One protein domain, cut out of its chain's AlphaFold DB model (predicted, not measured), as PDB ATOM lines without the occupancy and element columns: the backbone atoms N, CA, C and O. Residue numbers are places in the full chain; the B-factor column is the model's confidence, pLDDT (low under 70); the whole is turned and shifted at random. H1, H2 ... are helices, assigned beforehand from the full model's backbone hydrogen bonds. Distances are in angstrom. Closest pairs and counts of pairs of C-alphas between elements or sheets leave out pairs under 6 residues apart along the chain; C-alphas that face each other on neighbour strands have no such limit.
ATOM      1  N   ASN A  31     -30.032 -24.604 -54.864       98.44
ATOM      2  CA  ASN A  31     -29.731 -25.252 -53.579       98.44
ATOM      3  C   ASN A  31     -30.711 -24.810 -52.479       98.44
ATOM      4  O   ASN A  31     -30.306 -24.403 -51.387       98.44
ATOM      5  N   LYS A  32     -32.017 -24.807 -52.779       98.50
ATOM      6  CA  LYS A  32     -33.046 -24.273 -51.864       98.50
ATOM      7  C   LYS A  32     -33.114 -25.023 -50.534       98.50
ATOM      8  O   LYS A  32     -33.261 -24.380 -49.500       98.50
ATOM      9  N   GLU A  33     -32.959 -26.346 -50.548       98.44
ATOM     10  CA  GLU A  33     -33.017 -27.157 -49.327       98.44
ATOM     11  C   GLU A  33     -31.831 -26.850 -48.401       98.44
ATOM     12  O   GLU A  33     -32.017 -26.540 -47.230       98.44
ATOM     13  N   GLN A  34     -30.606 -26.828 -48.930       98.56
ATOM     14  CA  GLN A  34     -29.408 -26.487 -48.159       98.56
ATOM     15  C   GLN A  34     -29.461 -25.040 -47.654       98.56
ATOM     16  O   GLN A  34     -29.126 -24.776 -46.498       98.56
ATOM     17  N   ALA A  35     -29.931 -24.106 -48.486       98.62
ATOM     18  CA  ALA A  35     -30.152 -22.724 -48.073       98.62
ATOM     19  C   ALA A  35     -31.172 -22.636 -46.926       98.62
ATOM     20  O   ALA A  35     -30.966 -21.880 -45.979       98.62
ATOM     21  N   TRP A  36     -32.235 -23.445 -46.955       98.50
ATOM     22  CA  TRP A  36     -33.205 -23.519 -45.866       98.50
ATOM     23  C   TRP A  36     -32.606 -24.079 -44.573       98.50
ATOM     24  O   TRP A  36     -32.859 -23.537 -43.496       98.50
ATOM     25  N   GLN A  37     -31.757 -25.106 -44.655       98.62
ATOM     26  CA  GLN A  37     -31.028 -25.603 -43.483       98.62
ATOM     27  C   GLN A  37     -30.132 -24.515 -42.872       98.62
ATOM     28  O   GLN A  37     -30.113 -24.358 -41.651       98.62
ATOM     29  N   LEU A  38     -29.463 -23.708 -43.703       98.44
ATOM     30  CA  LEU A  38     -28.664 -22.573 -43.239       98.44
ATOM     31  C   LEU A  38     -29.526 -21.491 -42.570       98.44
ATOM     32  O   LEU A  38     -29.168 -21.000 -41.501       98.44
ATOM     33  N   VAL A  39     -30.677 -21.147 -43.157       98.38
ATOM     34  CA  VAL A  39     -31.620 -20.190 -42.554       98.38
ATOM     35  C   VAL A  39     -32.063 -20.671 -41.172       98.38
ATOM     36  O   VAL A  39     -31.984 -19.911 -40.207       98.38
ATOM     37  N   LYS A  40     -32.447 -21.946 -41.037       98.25
ATOM     38  CA  LYS A  40     -32.807 -22.533 -39.736       98.25
ATOM     39  C   LYS A  40     -31.655 -22.492 -38.738       98.25
ATOM     40  O   LYS A  40     -31.886 -22.212 -37.566       98.25
ATOM     41  N   PHE A  41     -30.428 -22.760 -39.183       98.19
ATOM     42  CA  PHE A  41     -29.251 -22.690 -38.323       98.19
ATOM     43  C   PHE A  41     -29.017 -21.267 -37.799       98.19
ATOM     44  O   PHE A  41     -28.857 -21.085 -36.593       98.19
ATOM     45  N   ILE A  42     -29.058 -20.254 -38.670       97.25
ATOM     46  CA  ILE A  42     -28.839 -18.843 -38.303       97.25
ATOM     47  C   ILE A  42     -29.935 -18.326 -37.357       97.25
ATOM     48  O   ILE A  42     -29.644 -17.569 -36.429       97.25
ATOM     49  N   LEU A  43     -31.184 -18.758 -37.559       97.38
ATOM     50  CA  LEU A  43     -32.340 -18.375 -36.736       97.38
ATOM     51  C   LEU A  43     -32.577 -19.297 -35.525       97.38
ATOM     52  O   LEU A  43     -33.561 -19.138 -34.790       97.38
ATOM     53  N   SER A  44     -31.702 -20.280 -35.298       98.06
ATOM     54  CA  SER A  44     -31.781 -21.134 -34.113       98.06
ATOM     55  C   SER A  44     -31.539 -20.322 -32.838       98.06
ATOM     56  O   SER A  44     -30.864 -19.291 -32.863       98.06
ATOM     57  N   TYR A  45     -32.090 -20.799 -31.722       98.25
ATOM     58  CA  TYR A  45     -31.917 -20.172 -30.411       98.25
ATOM     59  C   TYR A  45     -30.433 -19.967 -30.073       98.25
ATOM     60  O   TYR A  45     -30.020 -18.857 -29.755       98.25
ATOM     61  N   GLU A  46     -29.614 -21.010 -30.246       97.75
ATOM     62  CA  GLU A  46     -28.179 -20.966 -29.945       97.75
ATOM     63  C   GLU A  46     -27.421 -19.953 -30.807       97.75
ATOM     64  O   GLU A  46     -26.606 -19.185 -30.292       97.75
ATOM     65  N   SER A  47     -27.706 -19.906 -32.113       97.81
ATOM     66  CA  SER A  47     -27.074 -18.935 -33.011       97.81
ATOM     67  C   SER A  47     -27.485 -17.507 -32.675       97.81
ATOM     68  O   SER A  47     -26.631 -16.630 -32.610       97.81
ATOM     69  N   GLN A  48     -28.772 -17.260 -32.417       97.81
ATOM     70  CA  GLN A  48     -29.260 -15.933 -32.038       97.81
ATOM     71  C   GLN A  48     -28.700 -15.483 -30.680       97.81
ATOM     72  O   GLN A  48     -28.287 -14.331 -30.558       97.81
ATOM     73  N   LYS A  49     -28.605 -16.385 -29.691       97.12
ATOM     74  CA  LYS A  49     -27.964 -16.106 -28.396       97.12
ATOM     75  C   LYS A  49     -26.497 -15.716 -28.576       97.12
ATOM     76  O   LYS A  49     -26.074 -14.693 -28.048       97.12
ATOM     77  N   ARG A  50     -25.735 -16.491 -29.357       96.75
ATOM     78  CA  ARG A  50     -24.323 -16.193 -29.651       96.75
ATOM     79  C   ARG A  50     -24.151 -14.865 -30.375       96.75
ATOM     80  O   ARG A  50     -23.343 -14.055 -29.950       96.75
ATOM     81  N   LEU A  51     -24.945 -14.598 -31.414       96.31
ATOM     82  CA  LEU A  51     -24.901 -13.314 -32.124       96.31
ATOM     83  C   LEU A  51     -25.178 -12.136 -31.185       96.31
ATOM     84  O   LEU A  51     -24.549 -11.088 -31.311       96.31
ATOM     85  N   ALA A  52     -26.086 -12.305 -30.225       95.31
ATOM     86  CA  ALA A  52     -26.349 -11.275 -29.239       95.31
ATOM     87  C   ALA A  52     -25.172 -11.085 -28.274       95.31
ATOM     88  O   ALA A  52     -24.696  -9.963 -28.134       95.31
ATOM     89  N   ILE A  53     -24.660 -12.152 -27.655       94.94
ATOM     90  CA  ILE A  53     -23.551 -12.069 -26.687       94.94
ATOM     91  C   ILE A  53     -22.264 -11.560 -27.349       94.94
ATOM     92  O   ILE A  53     -21.621 -10.653 -26.823       94.94
ATOM     93  N   ASP A  54     -21.912 -12.106 -28.513       94.88
ATOM     94  CA  ASP A  54     -20.616 -11.867 -29.149       94.88
ATOM     95  C   ASP A  54     -20.588 -10.551 -29.944       94.88
ATOM     96  O   ASP A  54     -19.549  -9.895 -30.015       94.88
ATOM     97  N   LEU A  55     -21.715 -10.152 -30.556       93.56
ATOM     98  CA  LEU A  55     -21.791  -8.968 -31.430       93.56
ATOM     99  C   LEU A  55     -22.657  -7.833 -30.868       93.56
ATOM    100  O   LEU A  55     -22.730  -6.766 -31.480       93.56
ATOM    101  N   GLY A  56     -23.348  -8.045 -29.746       90.50
ATOM    102  CA  GLY A  56     -24.299  -7.079 -29.189       90.50
ATOM    103  C   GLY A  56     -25.549  -6.883 -30.051       90.50
ATOM    104  O   GLY A  56     -26.212  -5.849 -29.950       90.50
ATOM    105  N   TRP A  57     -25.858  -7.821 -30.952       92.62
ATOM    106  CA  TRP A  57     -27.040  -7.723 -31.806       92.62
ATOM    107  C   TRP A  57     -28.312  -7.964 -31.009       92.62
ATOM    108  O   TRP A  57     -28.361  -8.838 -30.150       92.62
ATOM    109  N   ASN A  58     -29.372  -7.237 -31.354       92.75
ATOM    110  CA  ASN A  58     -30.692  -7.524 -30.817       92.75
ATOM    111  C   ASN A  58     -31.261  -8.766 -31.528       92.75
ATOM    112  O   ASN A  58     -31.420  -8.716 -32.754       92.75
ATOM    113  N   PRO A  59     -31.561  -9.868 -30.813       93.69
ATOM    114  CA  PRO A  59     -32.139 -11.057 -31.428       93.69
ATOM    115  C   PRO A  59     -33.430 -10.744 -32.188       93.69
ATOM    116  O   PRO A  59     -34.294 -10.025 -31.682       93.69
ATOM    117  N   GLY A  60     -33.603 -11.357 -33.362       92.19
ATOM    118  CA  GLY A  60     -34.897 -11.390 -34.062       92.19
ATOM    119  C   GLY A  60     -35.866 -12.428 -33.483       92.19
ATOM    120  O   GLY A  60     -36.986 -12.574 -33.964       92.19
ATOM    121  N   ARG A  61     -35.418 -13.182 -32.474       93.81
ATOM    122  CA  ARG A  61     -36.130 -14.287 -31.839       93.81
ATOM    123  C   ARG A  61     -36.448 -13.922 -30.388       93.81
ATOM    124  O   ARG A  61     -35.540 -13.644 -29.612       93.81
ATOM    125  N   GLU A  62     -37.730 -13.887 -30.039       92.38
ATOM    126  CA  GLU A  62     -38.202 -13.290 -28.779       92.38
ATOM    127  C   GLU A  62     -37.804 -14.071 -27.519       92.38
ATOM    128  O   GLU A  62     -37.509 -13.463 -26.491       92.38
ATOM    129  N   ASP A  63     -37.774 -15.403 -27.593       94.81
ATOM    130  CA  ASP A  63     -37.433 -16.287 -26.470       94.81
ATOM    131  C   ASP A  63     -35.990 -16.080 -25.973       94.81
ATOM    132  O   ASP A  63     -35.726 -16.198 -24.779       94.81
ATOM    133  N   VAL A  64     -35.073 -15.682 -26.860       96.44
ATOM    134  CA  VAL A  64     -33.662 -15.416 -26.538       96.44
ATOM    135  C   VAL A  64     -33.513 -14.288 -25.515       96.44
ATOM    136  O   VAL A  64     -32.621 -14.355 -24.675       96.44
ATOM    137  N   TYR A  65     -34.408 -13.293 -25.503       94.81
ATOM    138  CA  TYR A  65     -34.361 -12.197 -24.522       94.81
ATOM    139  C   TYR A  65     -34.544 -12.668 -23.078       94.81
ATOM    140  O   TYR A  65     -34.176 -11.944 -22.154       94.81
ATOM    141  N   GLU A  66     -35.123 -13.852 -22.870       94.38
ATOM    142  CA  GLU A  66     -35.351 -14.400 -21.537       94.38
ATOM    143  C   GLU A  66     -34.179 -15.234 -21.007       94.38
ATOM    144  O   GLU A  66     -34.172 -15.560 -19.818       94.38
ATOM    145  N   ASP A  67     -33.174 -15.512 -21.844       96.50
ATOM    146  CA  ASP A  67     -32.023 -16.342 -21.500       96.50
ATOM    147  C   ASP A  67     -31.209 -15.751 -20.320       96.50
ATOM    148  O   ASP A  67     -30.796 -14.584 -20.368       96.50
ATOM    149  N   PRO A  68     -30.946 -16.527 -19.249       95.31
ATOM    150  CA  PRO A  68     -30.183 -16.048 -18.096       95.31
ATOM    151  C   PRO A  68     -28.735 -15.656 -18.417       95.31
ATOM    152  O   PRO A  68     -28.230 -14.680 -17.862       95.31
ATOM    153  N   GLU A  69     -28.066 -16.392 -19.307       95.56
ATOM    154  CA  GLU A  69     -26.697 -16.100 -19.738       95.56
ATOM    155  C   GLU A  69     -26.669 -14.815 -20.566       95.56
ATOM    156  O   GLU A  69     -25.790 -13.972 -20.372       95.56
ATOM    157  N   LEU A  70     -27.667 -14.608 -21.431       95.31
ATOM    158  CA  LEU A  70     -27.803 -13.358 -22.172       95.31
ATOM    159  C   LEU A  70     -28.007 -12.168 -21.233       95.31
ATOM    160  O   LEU A  70     -27.305 -11.170 -21.359       95.31
ATOM    161  N   LYS A  71     -28.931 -12.270 -20.270       93.94
ATOM    162  CA  LYS A  71     -29.192 -11.201 -19.289       93.94
ATOM    163  C   LYS A  71     -27.969 -10.893 -18.425       93.94
ATOM    164  O   LYS A  71     -27.764  -9.738 -18.055       93.94
ATOM    165  N   HIS A  72     -27.158 -11.906 -18.117       93.69
ATOM    166  CA  HIS A  72     -25.906 -11.732 -17.387       93.69
ATOM    167  C   HIS A  72     -24.854 -10.974 -18.212       93.69
ATOM    168  O   HIS A  72     -24.271 -10.011 -17.717       93.69
ATOM    169  N   ASN A  73     -24.640 -11.373 -19.472       93.50
ATOM    170  CA  ASN A  73     -23.628 -10.770 -20.347       93.50
ATOM    171  C   ASN A  73     -24.054  -9.407 -20.921       93.50
ATOM    172  O   ASN A  73     -23.218  -8.528 -21.130       93.50
ATOM    173  N   LEU A  74     -25.357  -9.197 -21.133       92.75
ATOM    174  CA  LEU A  74     -25.946  -7.960 -21.647       92.75
ATOM    175  C   LEU A  74     -26.993  -7.407 -20.666       92.75
ATOM    176  O   LEU A  74     -28.194  -7.496 -20.922       92.75
ATOM    177  N   PRO A  75     -26.579  -6.733 -19.575       90.00
ATOM    178  CA  PRO A  75     -27.514  -6.178 -18.588       90.00
ATOM    179  C   PRO A  75     -28.545  -5.189 -19.161       90.00
ATOM    180  O   PRO A  75     -29.576  -4.925 -18.548       90.00
ATOM    181  N   HIS A  76     -28.273  -4.626 -20.341       91.06
ATOM    182  CA  HIS A  76     -29.138  -3.679 -21.041       91.06
ATOM    183  C   HIS A  76     -30.117  -4.337 -22.027       91.06
ATOM    184  O   HIS A  76     -30.885  -3.632 -22.676       91.06
ATOM    185  N   ILE A  77     -30.127  -5.668 -22.146       92.00
ATOM    186  CA  ILE A  77     -30.951  -6.379 -23.131       92.00
ATOM    187  C   ILE A  77     -32.453  -6.093 -22.969       92.00
ATOM    188  O   ILE A  77     -33.171  -5.982 -23.959       92.00
ATOM    189  N   ASN A  78     -32.922  -5.864 -21.738       90.44
ATOM    190  CA  ASN A  78     -34.314  -5.489 -21.471       90.44
ATOM    191  C   ASN A  78     -34.665  -4.101 -22.027       90.44
ATOM    192  O   ASN A  78     -35.758  -3.922 -22.550       90.44
ATOM    193  N   VAL A  79     -33.731  -3.142 -21.974       92.62
ATOM    194  CA  VAL A  79     -33.911  -1.814 -22.587       92.62
ATOM    195  C   VAL A  79     -34.000  -1.952 -24.102       92.62
ATOM    196  O   VAL A  79     -34.838  -1.322 -24.746       92.62
ATOM    197  N   LEU A  80     -33.154  -2.800 -24.689       90.00
ATOM    198  CA  LEU A  80     -33.193  -3.049 -26.123       90.00
ATOM    199  C   LEU A  80     -34.484  -3.764 -26.545       90.00
ATOM    200  O   LEU A  80     -35.041  -3.422 -27.587       90.00
ATOM    201  N   LYS A  81     -34.997  -4.695 -25.731       91.44
ATOM    202  CA  LYS A  81     -36.312  -5.324 -25.929       91.44
ATOM    203  C   LYS A  81     -37.435  -4.288 -25.878       91.44
ATOM    204  O   LYS A  81     -38.275  -4.239 -26.769       91.44
ATOM    205  N   GLU A  82     -37.423  -3.428 -24.863       91.25
ATOM    206  CA  GLU A  82     -38.398  -2.345 -24.704       91.25
ATOM    207  C   GLU A  82     -38.358  -1.363 -25.881       91.25
ATOM    208  O   GLU A  82     -39.402  -0.892 -26.330       91.25
ATOM    209  N   SER A  83     -37.173  -1.107 -26.447       90.75
ATOM    210  CA  SER A  83     -37.008  -0.175 -27.565       90.75
ATOM    211  C   SER A  83     -37.832  -0.537 -28.808       90.75
ATOM    212  O   SER A  83     -38.197   0.365 -29.566       90.75
ATOM    213  N   PHE A  84     -38.190  -1.816 -28.998       90.19
ATOM    214  CA  PHE A  84     -39.055  -2.242 -30.103       90.19
ATOM    215  C   PHE A  84     -40.492  -1.736 -29.980       90.19
ATOM    216  O   PHE A  84     -41.121  -1.480 -31.003       90.19
ATOM    217  N   ASN A  85     -40.990  -1.494 -28.763       90.31
ATOM    218  CA  ASN A  85     -42.313  -0.892 -28.550       90.31
ATOM    219  C   ASN A  85     -42.388   0.554 -29.070       90.31
ATOM    220  O   ASN A  85     -43.473   1.111 -29.241       90.31
ATOM    221  N   HIS A  86     -41.228   1.163 -29.310       92.62
ATOM    222  CA  HIS A  86     -41.070   2.530 -29.794       92.62
ATOM    223  C   HIS A  86     -40.488   2.591 -31.210       92.62
ATOM    224  O   HIS A  86     -40.218   3.683 -31.718       92.62
ATOM    225  N   ALA A  87     -40.287   1.436 -31.847       93.00
ATOM    226  CA  ALA A  87     -39.681   1.359 -33.160       93.00
ATOM    227  C   ALA A  87     -40.687   1.745 -34.250       93.00
ATOM    228  O   ALA A  87     -41.775   1.185 -34.360       93.00
ATOM    229  N   VAL A  88     -40.302   2.700 -35.091       94.94
ATOM    230  CA  VAL A  88     -41.105   3.201 -36.205       94.94
ATOM    231  C   VAL A  88     -40.513   2.695 -37.511       94.94
ATOM    232  O   VAL A  88     -39.353   2.965 -37.840       94.94
ATOM    233  N   ALA A  89     -41.316   1.949 -38.269       95.12
ATOM    234  CA  ALA A  89     -40.943   1.490 -39.597       95.12
ATOM    235  C   ALA A  89     -40.821   2.666 -40.569       95.12
ATOM    236  O   ALA A  89     -41.670   3.556 -40.623       95.12
TER     237      ALA A  89
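Overview. This is residues 31 to 89 of the 136 residues of an uncharacterized protein of bacterium (UniProt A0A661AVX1). The picture is a helical arm on a small helical body: H1 sticks out with residues 31 to 41, and the body holds H2, H3, H4 and H5. In the body H2 and H4 run side by side, H3 packs on H2 so that the centres of these three make a triangle, and H5 starts near H3 and the end of H4 and leads away from them. The printed part has 59 residues with five named helices, H1, H2, H3, H4 and H5 in that order along the chain, and no named strand; the class is all helix. The whole is loose, with a radius of gyration of the C-alphas of 13.0 A, and the C-alphas span 39 by 30 by 18 A, the arm making much of the length.

Arrangement. Start at the first printed residues and look at H1, residues 32 to 42: residues 31 to 41, of which 32 to 41 belong to H1, stand free. Past a tight link you reach H2, residues 45 to 55. H1 and H2 are close but not clearly touching, and their closest C-alphas, those of Phe 41 and Ser 47, are 6.9 A apart. They run the same way at a steep tilt of 60 degrees. A short link of 6 residues leads on to H3, residues 62 to 66, which touches H2; the closest C-alphas are those of Lys 49 and Val 64, 6.0 A apart. After the single residue Asp 67 comes H4, residues 68 to 73. H4 touches H2, with the C-alphas of Ile 53 and Leu 70 the closest at 6.3 A, and the two run the same way at a shallow tilt of 14 degrees. H3 and H4 are close but not clearly touching; their closest C-alphas, those of Tyr 65 and Lys 71, are 7.4 A apart. The last helix is H5, residues 77 to 86. H4 and H5 only just touch, and only at the corner by their link, with 3 pairs of C-alphas within 8 A; the closest are those of Lys 71 and Ile 77, 6.4 A apart. Their lines are about perpendicular, at 85 degrees. H3 and H5 only just touch, with 3 pairs of C-alphas within 8 A, the closest being those of Tyr 65 and Ile 77 at 6.9 A. H1 is apart from H3, H4 and H5, and H2 is apart from H5. In the backbone, every O i to N i+4 pair is within hydrogen-bond range in H1, H2 and H4. In H5 it is 3 of 6, and in H3 it is 0 of 1, where 2 of 2 O i to N i+3 pairs are within range.

Along the chain. Find C-alpha 32 at (-33.046, -24.273, -51.864); from there H1 runs 15.2 A to C-alpha 42. H2 begins at C-alpha 45, at (-31.917, -20.172, -30.411), and is 15.1 A long. H3 and H4 are shorter, 7.9 A and 8.7 A. H5 is 15.0 A long and ends at C-alpha 86, at (-41.070, 2.530, -29.794).

Size, cuts and confidence. The C-alphas of Asn 31 and Pro 75 are the two farthest apart, at 39.9 A. Without residues 31 to 41 the body has 48 residues, spans 28 by 23 by 18 A and has a radius of gyration of 10.3 A. The printed part has no cut and no long link. Its mean pLDDT in this predicted model is 94.9, and no printed residue is under 70.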